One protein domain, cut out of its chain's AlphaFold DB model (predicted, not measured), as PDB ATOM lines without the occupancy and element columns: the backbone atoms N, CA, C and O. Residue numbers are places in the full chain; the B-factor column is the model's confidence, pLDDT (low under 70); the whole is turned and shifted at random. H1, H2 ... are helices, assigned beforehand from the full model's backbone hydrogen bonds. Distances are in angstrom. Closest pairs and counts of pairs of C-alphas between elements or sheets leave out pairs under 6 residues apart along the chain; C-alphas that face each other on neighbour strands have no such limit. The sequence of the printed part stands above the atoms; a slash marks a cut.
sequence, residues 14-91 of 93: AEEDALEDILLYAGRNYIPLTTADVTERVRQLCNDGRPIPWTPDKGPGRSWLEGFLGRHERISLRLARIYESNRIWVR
ATOM      1  N   ALA A  14     -25.392 -60.974 -39.493       85.44
ATOM      2  CA  ALA A  14     -26.658 -60.567 -40.102       85.44
ATOM      3  C   ALA A  14     -27.059 -59.133 -39.718       85.44
ATOM      4  O   ALA A  14     -27.655 -58.410 -40.514       85.44
ATOM      5  N   GLU A  15     -26.733 -58.705 -38.502       88.06
ATOM      6  CA  GLU A  15     -26.968 -57.337 -38.046       88.06
ATOM      7  C   GLU A  15     -25.997 -56.351 -38.694       88.06
ATOM      8  O   GLU A  15     -26.414 -55.252 -39.066       88.06
ATOM      9  N   GLU A  16     -24.721 -56.729 -38.837       88.12
ATOM     10  CA  GLU A  16     -23.730 -55.924 -39.563       88.12
ATOM     11  C   GLU A  16     -24.145 -55.746 -41.029       88.12
ATOM     12  O   GLU A  16     -24.179 -54.612 -41.512       88.12
ATOM     13  N   ASP A  17     -24.571 -56.824 -41.695       87.62
ATOM     14  CA  ASP A  17     -25.097 -56.789 -43.065       87.62
ATOM     15  C   ASP A  17     -26.343 -55.893 -43.170       87.62
ATOM     16  O   ASP A  17     -26.451 -55.061 -44.073       87.62
ATOM     17  N   ALA A  18     -27.275 -55.999 -42.215       89.25
ATOM     18  CA  ALA A  18     -28.478 -55.171 -42.195       89.25
ATOM     19  C   ALA A  18     -28.154 -53.677 -42.038       89.25
ATOM     20  O   ALA A  18     -28.787 -52.830 -42.677       89.25
ATOM     21  N   LEU A  19     -27.180 -53.330 -41.193       89.19
ATOM     22  CA  LEU A  19     -26.744 -51.946 -41.030       89.19
ATOM     23  C   LEU A  19     -26.013 -51.435 -42.272       89.19
ATOM     24  O   LEU A  19     -26.266 -50.309 -42.705       89.19
ATOM     25  N   GLU A  20     -25.151 -52.256 -42.871       88.44
ATOM     26  CA  GLU A  20     -24.492 -51.938 -44.134       88.44
ATOM     27  C   GLU A  20     -25.511 -51.635 -45.241       88.44
ATOM     28  O   GLU A  20     -25.412 -50.595 -45.902       88.44
ATOM     29  N   ASP A  21     -26.529 -52.477 -45.408       89.38
ATOM     30  CA  ASP A  21     -27.566 -52.281 -46.421       89.38
ATOM     31  C   ASP A  21     -28.388 -51.009 -46.184       89.38
ATOM     32  O   ASP A  21     -28.696 -50.296 -47.143       89.38
ATOM     33  N   ILE A  22     -28.686 -50.660 -44.927       88.19
ATOM     34  CA  ILE A  22     -29.360 -49.399 -44.580       88.19
ATOM     35  C   ILE A  22     -28.507 -48.196 -44.995       88.19
ATOM     36  O   ILE A  22     -29.016 -47.263 -45.623       88.19
ATOM     37  N   LEU A  23     -27.210 -48.213 -44.681       87.44
ATOM     38  CA  LEU A  23     -26.295 -47.123 -45.024       87.44
ATOM     39  C   LEU A  23     -26.124 -46.993 -46.542       87.44
ATOM     40  O   LEU A  23     -26.134 -45.886 -47.087       87.44
ATOM     41  N   LEU A  24     -26.032 -48.120 -47.250       86.81
ATOM     42  CA  LEU A  24     -25.979 -48.145 -48.708       86.81
ATOM     43  C   LEU A  24     -27.290 -47.661 -49.338       86.81
ATOM     44  O   LEU A  24     -27.246 -46.932 -50.333       86.81
ATOM     45  N   TYR A  25     -28.441 -48.042 -48.783       86.44
ATOM     46  CA  TYR A  25     -29.752 -47.572 -49.221       86.44
ATOM     47  C   TYR A  25     -29.876 -46.059 -49.041       86.44
ATOM     48  O   TYR A  25     -30.229 -45.362 -49.994       86.44
ATOM     49  N   ALA A  26     -29.522 -45.531 -47.869       84.44
ATOM     50  CA  ALA A  26     -29.555 -44.097 -47.611       84.44
ATOM     51  C   ALA A  26     -28.636 -43.332 -48.574       84.44
ATOM     52  O   ALA A  26     -29.071 -42.382 -49.225       84.44
ATOM     53  N   GLY A  27     -27.407 -43.820 -48.772       82.12
ATOM     54  CA  GLY A  27     -26.464 -43.230 -49.719       82.12
ATOM     55  C   GLY A  27     -26.927 -43.284 -51.182       82.12
ATOM     56  O   GLY A  27     -26.626 -42.377 -51.952       82.12
ATOM     57  N   ARG A  28     -27.673 -44.322 -51.588       82.69
ATOM     58  CA  ARG A  28     -28.263 -44.437 -52.939       82.69
ATOM     59  C   ARG A  28     -29.435 -43.489 -53.162       82.69
ATOM     60  O   ARG A  28     -29.633 -43.048 -54.288       82.69
ATOM     61  N   ASN A  29     -30.194 -43.205 -52.112       82.31
ATOM     62  CA  ASN A  29     -31.399 -42.384 -52.173       82.31
ATOM     63  C   ASN A  29     -31.159 -40.937 -51.719       82.31
ATOM     64  O   ASN A  29     -32.121 -40.204 -51.515       82.31
ATOM     65  N   TYR A  30     -29.896 -40.523 -51.556       79.25
ATOM     66  CA  TYR A  30     -29.519 -39.185 -51.083       79.25
ATOM     67  C   TYR A  30     -30.170 -38.808 -49.743       79.25
ATOM     68  O   TYR A  30     -30.422 -37.635 -49.472       79.25
ATOM     69  N   ILE A  31     -30.432 -39.806 -48.896       80.50
ATOM     70  CA  ILE A  31     -30.980 -39.599 -47.559       80.50
ATOM     71  C   ILE A  31     -29.803 -39.257 -46.639       80.50
ATOM     72  O   ILE A  31     -28.908 -40.093 -46.471       80.50
ATOM     73  N   PRO A  32     -29.763 -38.049 -46.054       77.06
ATOM     74  CA  PRO A  32     -28.723 -37.705 -45.104       77.06
ATOM     75  C   PRO A  32     -28.920 -38.527 -43.828       77.06
ATOM     76  O   PRO A  32     -29.998 -38.513 -43.238       77.06
ATOM     77  N   LEU A  33     -27.871 -39.229 -43.401       80.25
ATOM     78  CA  LEU A  33     -27.812 -39.873 -42.092       80.25
ATOM     79  C   LEU A  33     -26.738 -39.190 -41.258       80.25
ATOM     80  O   LEU A  33     -25.601 -39.016 -41.704       80.25
ATOM     81  N   THR A  34     -27.104 -38.806 -40.045       81.69
ATOM     82  CA  THR A  34     -26.163 -38.303 -39.052       81.69
ATOM     83  C   THR A  34     -25.565 -39.461 -38.260       81.69
ATOM     84  O   THR A  34     -26.117 -40.558 -38.201       81.69
ATOM     85  N   THR A  35     -24.449 -39.207 -37.576       77.75
ATOM     86  CA  THR A  35     -23.881 -40.165 -36.618       77.75
ATOM     87  C   THR A  35     -24.908 -40.606 -35.572       77.75
ATOM     88  O   THR A  35     -24.922 -41.773 -35.201       77.75
ATOM     89  N   ALA A  36     -25.792 -39.702 -35.131       81.06
ATOM     90  CA  ALA A  36     -26.829 -40.016 -34.153       81.06
ATOM     91  C   ALA A  36     -27.848 -41.030 -34.697       81.06
ATOM     92  O   ALA A  36     -28.202 -41.962 -33.981       81.06
ATOM     93  N   ASP A  37     -28.249 -40.906 -35.967       85.56
ATOM     94  CA  ASP A  37     -29.182 -41.845 -36.608       85.56
ATOM     95  C   ASP A  37     -28.586 -43.256 -36.698       85.56
ATOM     96  O   ASP A  37     -29.257 -44.252 -36.425       85.56
ATOM     97  N   VAL A  38     -27.296 -43.345 -37.040       85.94
ATOM     98  CA  VAL A  38     -26.573 -44.624 -37.118       85.94
ATOM     99  C   VAL A  38     -26.420 -45.246 -35.731       85.94
ATOM    100  O   VAL A  38     -26.706 -46.428 -35.552       85.94
ATOM    101  N   THR A  39     -26.019 -44.455 -34.734       84.75
ATOM    102  CA  THR A  39     -25.886 -44.893 -33.338       84.75
ATOM    103  C   THR A  39     -27.219 -45.383 -32.771       84.75
ATOM    104  O   THR A  39     -27.259 -46.440 -32.138       84.75
ATOM    105  N   GLU A  40     -28.314 -44.671 -33.033       88.00
ATOM    106  CA  GLU A  40     -29.657 -45.078 -32.616       88.00
ATOM    107  C   GLU A  40     -30.087 -46.378 -33.305       88.00
ATOM    108  O   GLU A  40     -30.637 -47.274 -32.663       88.00
ATOM    109  N   ARG A  41     -29.772 -46.546 -34.595       89.19
ATOM    110  CA  ARG A  41     -30.080 -47.791 -35.300       89.19
ATOM    111  C   ARG A  41     -29.309 -48.982 -34.735       89.19
ATOM    112  O   ARG A  41     -29.899 -50.042 -34.545       89.19
ATOM    113  N   VAL A  42     -28.023 -48.812 -34.428       88.31
ATOM    114  CA  VAL A  42     -27.215 -49.854 -33.772       88.31
ATOM    115  C   VAL A  42     -27.781 -50.187 -32.394       88.31
ATOM    116  O   VAL A  42     -27.882 -51.359 -32.040       88.31
ATOM    117  N   ARG A  43     -28.205 -49.174 -31.627       87.75
ATOM    118  CA  ARG A  43     -28.858 -49.377 -30.328       87.75
ATOM    119  C   ARG A  43     -30.094 -50.265 -30.464       87.75
ATOM    120  O   ARG A  43     -30.243 -51.194 -29.682       87.75
ATOM    121  N   GLN A  44     -30.939 -50.010 -31.463       87.69
ATOM    122  CA  GLN A  44     -32.138 -50.812 -31.733       87.69
ATOM    123  C   GLN A  44     -31.802 -52.251 -32.145       87.69
ATOM    124  O   GLN A  44     -32.458 -53.176 -31.676       87.69
ATOM    125  N   LEU A  45     -30.783 -52.444 -32.989       86.75
ATOM    126  CA  LEU A  45     -30.343 -53.776 -33.427       86.75
ATOM    127  C   LEU A  45     -29.779 -54.610 -32.267       86.75
ATOM    128  O   LEU A  45     -30.020 -55.808 -32.210       86.75
ATOM    129  N   CYS A  46     -29.095 -53.972 -31.315       84.44
ATOM    130  CA  CYS A  46     -28.508 -54.632 -30.146       84.44
ATOM    131  C   CYS A  46     -29.422 -54.631 -28.902       84.44
ATOM    132  O   CYS A  46     -28.938 -54.858 -27.793       84.44
ATOM    133  N   ASN A  47     -30.722 -54.341 -29.040       83.81
ATOM    134  CA  ASN A  47     -31.657 -54.226 -27.913       83.81
ATOM    135  C   ASN A  47     -32.320 -55.567 -27.539       83.81
ATOM    136  O   ASN A  47     -33.543 -55.669 -27.455       83.81
ATOM    137  N   ASP A  48     -31.520 -56.607 -27.333       84.06
ATOM    138  CA  ASP A  48     -31.971 -57.964 -26.979       84.06
ATOM    139  C   ASP A  48     -31.483 -58.423 -25.592       84.06
ATOM    140  O   ASP A  48     -31.633 -59.584 -25.219       84.06
ATOM    141  N   GLY A  49     -30.903 -57.505 -24.813       80.94
ATOM    142  CA  GLY A  49     -30.382 -57.784 -23.475       80.94
ATOM    143  C   GLY A  49     -28.999 -58.437 -23.456       80.94
ATOM    144  O   GLY A  49     -28.527 -58.804 -22.377       80.94
ATOM    145  N   ARG A  50     -28.322 -58.573 -24.608       84.31
ATOM    146  CA  ARG A  50     -26.940 -59.065 -24.643       84.31
ATOM    147  C   ARG A  50     -25.962 -58.062 -24.004       84.31
ATOM    148  O   ARG A  50     -26.235 -56.861 -23.976       84.31
ATOM    149  N   PRO A  51     -24.788 -58.513 -23.526       82.25
ATOM    150  CA  PRO A  51     -23.749 -57.608 -23.045       82.25
ATOM    151  C   PRO A  51     -23.266 -56.657 -24.148       82.25
ATOM    152  O   PRO A  51     -22.872 -57.094 -25.228       82.25
ATOM    153  N   ILE A  52     -23.258 -55.357 -23.852       85.00
ATOM    154  CA  ILE A  52     -22.813 -54.297 -24.766       85.00
ATOM    155  C   ILE A  52     -21.670 -53.478 -24.132       85.00
ATOM    156  O   ILE A  52     -21.686 -53.247 -22.923       85.00
ATOM    157  N   PRO A  53     -20.672 -53.005 -24.905       81.62
ATOM    158  CA  PRO A  53     -19.530 -52.239 -24.415       81.62
ATOM    159  C   PRO A  53     -19.807 -50.726 -24.375       81.62
ATOM    160  O   PRO A  53     -18.879 -49.929 -24.246       81.62
ATOM    161  N   TRP A  54     -21.065 -50.307 -24.526       82.38
ATOM    162  CA  TRP A  54     -21.497 -48.911 -24.461       82.38
ATOM    163  C   TRP A  54     -22.680 -48.744 -23.506       82.38
ATOM    164  O   TRP A  54     -23.340 -49.710 -23.134       82.38
ATOM    165  N   THR A  55     -22.967 -47.503 -23.103       83.31
ATOM    166  CA  THR A  55     -24.146 -47.210 -22.279       83.31
ATOM    167  C   THR A  55     -25.418 -47.494 -23.085       83.31
ATOM    168  O   THR A  55     -25.543 -46.925 -24.175       83.31
ATOM    169  N   PRO A  56     -26.369 -48.300 -22.571       78.50
ATOM    170  CA  PRO A  56     -27.595 -48.663 -23.288       78.50
ATOM    171  C   PRO A  56     -28.326 -47.469 -23.910       78.50
ATOM    172  O   PRO A  56     -28.749 -47.545 -25.057       78.50
ATOM    173  N   ASP A  57     -28.378 -46.340 -23.201       81.06
ATOM    174  CA  ASP A  57     -29.102 -45.137 -23.634       81.06
ATOM    175  C   ASP A  57     -28.324 -44.255 -24.619       81.06
ATOM    176  O   ASP A  57     -28.899 -43.370 -25.246       81.06
ATOM    177  N   LYS A  58     -27.005 -44.453 -24.740       80.69
ATOM    178  CA  LYS A  58     -26.132 -43.613 -25.582       80.69
ATOM    179  C   LYS A  58     -25.749 -44.276 -26.901       80.69
ATOM    180  O   LYS A  58     -25.383 -43.569 -27.834       80.69
ATOM    181  N   GLY A  59     -25.817 -45.607 -26.974       83.31
ATOM    182  CA  GLY A  59     -25.376 -46.362 -28.145       83.31
ATOM    183  C   GLY A  59     -23.851 -46.334 -28.354       83.31
ATOM    184  O   GLY A  59     -23.105 -45.835 -27.503       83.31
ATOM    185  N   PRO A  60     -23.356 -46.892 -29.475       84.88
ATOM    186  CA  PRO A  60     -21.930 -46.922 -29.786       84.88
ATOM    187  C   PRO A  60     -21.332 -45.523 -29.992       84.88
ATOM    188  O   PRO A  60     -21.918 -44.649 -30.633       84.88
ATOM    189  N   GLY A  61     -20.110 -45.338 -29.486       81.38
ATOM    190  CA  GLY A  61     -19.331 -44.114 -29.666       81.38
ATOM    191  C   GLY A  61     -18.562 -44.051 -30.992       81.38
ATOM    192  O   GLY A  61     -18.527 -44.998 -31.777       81.38
ATOM    193  N   ARG A  62     -17.862 -42.931 -31.209       80.62
ATOM    194  CA  ARG A  62     -17.100 -42.648 -32.439       80.62
ATOM    195  C   ARG A  62     -16.100 -43.745 -32.820       80.62
ATOM    196  O   ARG A  62     -16.081 -44.153 -33.973       80.62
ATOM    197  N   SER A  63     -15.315 -44.253 -31.868       79.31
ATOM    198  CA  SER A  63     -14.316 -45.301 -32.133       79.31
ATOM    199  C   SER A  63     -14.946 -46.604 -32.635       79.31
ATOM    200  O   SER A  63     -14.352 -47.304 -33.452       79.31
ATOM    201  N   TRP A  64     -16.162 -46.926 -32.177       84.06
ATOM    202  CA  TRP A  64     -16.900 -48.082 -32.680       84.06
ATOM    203  C   TRP A  64     -17.332 -47.858 -34.130       84.06
ATOM    204  O   TRP A  64     -17.121 -48.737 -34.962       84.06
ATOM    205  N   LEU A  65     -17.863 -46.669 -34.444       81.06
ATOM    206  CA  LEU A  65     -18.293 -46.323 -35.799       81.06
ATOM    207  C   LEU A  65     -17.119 -46.309 -36.786       81.06
ATOM    208  O   LEU A  65     -17.243 -46.827 -37.890       81.06
ATOM    209  N   GLU A  66     -15.968 -45.765 -36.387       80.50
ATOM    210  CA  GLU A  66     -14.741 -45.808 -37.193       80.50
ATOM    211  C   GLU A  66     -14.299 -47.257 -37.455       80.50
ATOM    212  O   GLU A  66     -13.958 -47.607 -38.584       80.50
ATOM    213  N   GLY A  67     -14.384 -48.125 -36.440       81.75
ATOM    214  CA  GLY A  67     -14.125 -49.556 -36.594       81.75
ATOM    215  C   GLY A  67     -15.116 -50.251 -37.533       81.75
ATOM    216  O   GLY A  67     -14.697 -51.055 -38.361       81.75
ATOM    217  N   PHE A  68     -16.408 -49.929 -37.428       83.56
ATOM    218  CA  PHE A  68     -17.460 -50.426 -38.320       83.56
ATOM    219  C   PHE A  68     -17.176 -50.031 -39.773       83.56
ATOM    220  O   PHE A  68     -16.991 -50.891 -40.629       83.56
ATOM    221  N   LEU A  69     -17.009 -48.739 -40.047       80.69
ATOM    222  CA  LEU A  69     -16.725 -48.250 -41.399       80.69
ATOM    223  C   LEU A  69     -15.426 -48.836 -41.976       80.69
ATOM    224  O   LEU A  69     -15.367 -49.138 -43.168       80.69
ATOM    225  N   GLY A  70     -14.407 -49.044 -41.135       79.81
ATOM    226  CA  GLY A  70     -13.139 -49.656 -41.537       79.81
ATOM    227  C   GLY A  70     -13.238 -51.134 -41.939       79.81
ATOM    228  O   GLY A  70     -12.410 -51.590 -42.722       79.81
ATOM    229  N   ARG A  71     -14.234 -51.879 -41.436       80.75
ATOM    230  CA  ARG A  71     -14.488 -53.281 -41.824       80.75
ATOM    231  C   ARG A  71     -15.404 -53.408 -43.045       80.75
ATOM    232  O   ARG A  71     -15.286 -54.380 -43.784       80.75
ATOM    233  N   HIS A  72     -16.266 -52.420 -43.289       81.88
ATOM    234  CA  HIS A  72     -17.216 -52.419 -44.405       81.88
ATOM    235  C   HIS A  72     -16.726 -51.541 -45.571       81.88
ATOM    236  O   HIS A  72     -17.181 -50.411 -45.780       81.88
ATOM    237  N   GLU A  73     -15.798 -52.078 -46.376       76.62
ATOM    238  CA  GLU A  73     -15.179 -51.367 -47.512       76.62
ATOM    239  C   GLU A  73     -16.199 -50.790 -48.504       76.62
ATOM    240  O   GLU A  73     -16.004 -49.690 -49.028       76.62
ATOM    241  N   ARG A  74     -17.320 -51.486 -48.747       75.25
ATOM    242  CA  ARG A  74     -18.355 -51.025 -49.690       75.25
ATOM    243  C   ARG A  74     -19.009 -49.724 -49.224       75.25
ATOM    244  O   ARG A  74     -19.386 -48.909 -50.069       75.25
ATOM    245  N   ILE A  75     -19.134 -49.517 -47.911       75.25
ATOM    246  CA  ILE A  75     -19.641 -48.274 -47.321       75.25
ATOM    247  C   ILE A  75     -18.574 -47.188 -47.441       75.25
ATOM    248  O   ILE A  75     -18.860 -46.111 -47.963       75.25
ATOM    249  N   SER A  76     -17.339 -47.486 -47.029       63.66
ATOM    250  CA  SER A  76     -16.214 -46.541 -47.053       63.66
ATOM    251  C   SER A  76     -15.931 -45.984 -48.453       63.66
ATOM    252  O   SER A  76     -15.844 -44.767 -48.633       63.66
ATOM    253  N   LEU A  77     -15.894 -46.842 -49.477       58.38
ATOM    254  CA  LEU A  77     -15.713 -46.431 -50.875       58.38
ATOM    255  C   LEU A  77     -16.878 -45.572 -51.391       58.38
ATOM    256  O   LEU A  77     -16.690 -44.676 -52.215       58.38
ATOM    257  N   ARG A  78     -18.104 -45.827 -50.919       59.38
ATOM    258  CA  ARG A  78     -19.306 -45.142 -51.410       59.38
ATOM    259  C   ARG A  78     -19.554 -43.815 -50.701       59.38
ATOM    260  O   ARG A  78     -19.953 -42.866 -51.369       59.38
ATOM    261  N   LEU A  79     -19.265 -43.715 -49.404       58.09
ATOM    262  CA  LEU A  79     -19.277 -42.446 -48.673       58.09
ATOM    263  C   LEU A  79     -18.246 -41.469 -49.248       58.09
ATOM    264  O   LEU A  79     -18.589 -40.308 -49.462       58.09
ATOM    265  N   ALA A  80     -17.041 -41.940 -49.596       50.84
ATOM    266  CA  ALA A  80     -16.043 -41.130 -50.300       50.84
ATOM    267  C   ALA A  80     -16.590 -40.592 -51.636       50.84
ATOM    268  O   ALA A  80     -16.526 -39.391 -51.904       50.84
ATOM    269  N   ARG A  81     -17.242 -41.455 -52.427       48.81
ATOM    270  CA  ARG A  81     -17.828 -41.086 -53.725       48.81
ATOM    271  C   ARG A  81     -19.026 -40.131 -53.615       48.81
ATOM    272  O   ARG A  81     -19.210 -39.276 -54.482       48.81
ATOM    273  N   ILE A  82     -19.846 -40.258 -52.568       49.72
ATOM    274  CA  ILE A  82     -20.964 -39.340 -52.280       49.72
ATOM    275  C   ILE A  82     -20.423 -37.970 -51.845       49.72
ATOM    276  O   ILE A  82     -20.910 -36.948 -52.328       49.72
ATOM    277  N   TYR A  83     -19.379 -37.928 -51.012       46.72
ATOM    278  CA  TYR A  83     -18.698 -36.680 -50.646       46.72
ATOM    279  C   TYR A  83     -18.073 -35.975 -51.859       46.72
ATOM    280  O   TYR A  83     -18.209 -34.758 -51.996       46.72
ATOM    281  N   GLU A  84     -17.426 -36.715 -52.763       44.16
ATOM    282  CA  GLU A  84     -16.882 -36.169 -54.014       44.16
ATOM    283  C   GLU A  84     -17.982 -35.637 -54.937       44.16
ATOM    284  O   GLU A  84     -17.878 -34.515 -55.433       44.16
ATOM    285  N   SER A  85     -19.069 -36.394 -55.104       46.06
ATOM    286  CA  SER A  85     -20.214 -35.973 -55.921       46.06
ATOM    287  C   SER A  85     -20.871 -34.710 -55.353       46.06
ATOM    288  O   SER A  85     -21.177 -33.792 -56.109       46.06
ATOM    289  N   ASN A  86     -21.007 -34.601 -54.028       37.59
ATOM    290  CA  ASN A  86     -21.551 -33.409 -53.371       37.59
ATOM    291  C   ASN A  86     -20.585 -32.209 -53.412       37.59
ATOM    292  O   ASN A  86     -21.046 -31.073 -53.499       37.59
ATOM    293  N   ARG A  87     -19.256 -32.411 -53.424       35.44
ATOM    294  CA  ARG A  87     -18.271 -31.317 -53.595       35.44
ATOM    295  C   ARG A  87     -18.348 -30.647 -54.964       35.44
ATOM    296  O   ARG A  87     -18.065 -29.454 -55.056       35.44
ATOM    297  N   ILE A  88     -18.714 -31.390 -56.008       38.53
ATOM    298  CA  ILE A  88     -18.835 -30.848 -57.369       38.53
ATOM    299  C   ILE A  88     -19.994 -29.838 -57.452       38.53
ATOM    300  O   ILE A  88     -19.871 -28.830 -58.141       38.53
ATOM    301  N   TRP A  89     -21.064 -30.022 -56.671       34.19
ATOM    302  CA  TRP A  89     -22.221 -29.114 -56.654       34.19
ATOM    303  C   TRP A  89     -22.036 -27.846 -55.805       34.19
ATOM    304  O   TRP A  89     -22.748 -26.867 -56.013       34.19
ATOM    305  N   VAL A  90     -21.072 -27.811 -54.879       36.06
ATOM    306  CA  VAL A  90     -20.845 -26.644 -53.993       36.06
ATOM    307  C   VAL A  90     -19.930 -25.584 -54.637       36.06
ATOM    308  O   VAL A  90     -19.785 -24.488 -54.109       36.06
ATOM    309  N   ARG A  91     -19.348 -25.851 -55.816       34.12
ATOM    310  CA  ARG A  91     -18.528 -24.879 -56.574       34.12
ATOM    311  C   ARG A  91     -19.277 -24.129 -57.682       34.12
ATOM    312  O   ARG A  91     -18.651 -23.591 -58.589       34.12
TER     313      ARG A  91
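Overview. This is residues 14 to 91 of the 93 residues of the protein "HTH CENPB-type domain-containing protein" of Ectocarpus sp. CCAP 1310/34 (UniProt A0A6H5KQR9). Four helices make a loosely joined body: H1 and the first part of H4 lie side by side and run the same way, H2 folds back beside H1, and the short H3 makes a corner with H4. The last residues of H4 and the two after it, residues 83 to 91, stick out as an arm at one end, and the loop of residues 46 to 61 reaches out towards the opposite end. The printed part has 78 residues with four named helices, in the order H1, H2, H3, H4, and no named strand; its class is all helix. It is only just compact, close to loose, with a radius of gyration of the C-alphas of 13.7 A, and it spans 47 by 22 by 20 A, the arm adding to the length.

Along the chain. Find C-alpha 14 at (-26.658, -60.567, -40.102); from there H1 runs through residues 14 to 28, 20.7 A from first to last C-alpha. Go on to C-alpha 35 at (-23.881, -40.165, -36.618), where H2 begins; it covers residues 35 to 45 and is 15.4 A long. H3, residues 62 to 71, is 14.4 A long. H4, residues 73 to 89, is the longest helix at 25.1 A and ends at C-alpha 89, at (-22.221, -29.114, -56.654).

Arrangement. Start with H1 and look at its residues 15 to 19, which alone touch H2. The two helices only just touch, with 3 pairs of C-alphas within 8 A; the closest are those of Glu 15 and Leu 45, 6.7 A apart. They form a helical hairpin, running opposite ways at a shallow tilt of 34 degrees, only just short of steep. H3 is near H1 and also near H2. H4 touches H1 with its residues 75 to 82 alone, and the closest C-alphas are those of Leu 24 and Ile 75, 6.5 A apart. H1 and H4 run the same way at a shallow tilt of 16 degrees. H3 and H4 touch only at the corner by their link, and only just, with 3 pairs of C-alphas within 8 A; the closest are those of Leu 69 and Ser 76, 5.9 A apart. Their lines are about perpendicular, at 75 degrees. H2 and H4 are apart. In H1, H2 and H3 every O i to N i+4 pair is within hydrogen-bond range; in H4, 12 of 13 are.

Size, cuts and confidence. Look for the two C-alphas farthest apart at Gly 49 and Arg 91, 48.2 A from each other. Residues 83 to 91, of which 83 to 89 belong to H4, stand free; without them the body spans 35 by 21 by 20 A. The printed part has no cut. The link from H2 to H3, 16 residues, is long; H1 to H2 is a short link and H3 to H4 a tight one. The mean pLDDT of the printed part is 75.8, and residues 76 to 91 are under 70.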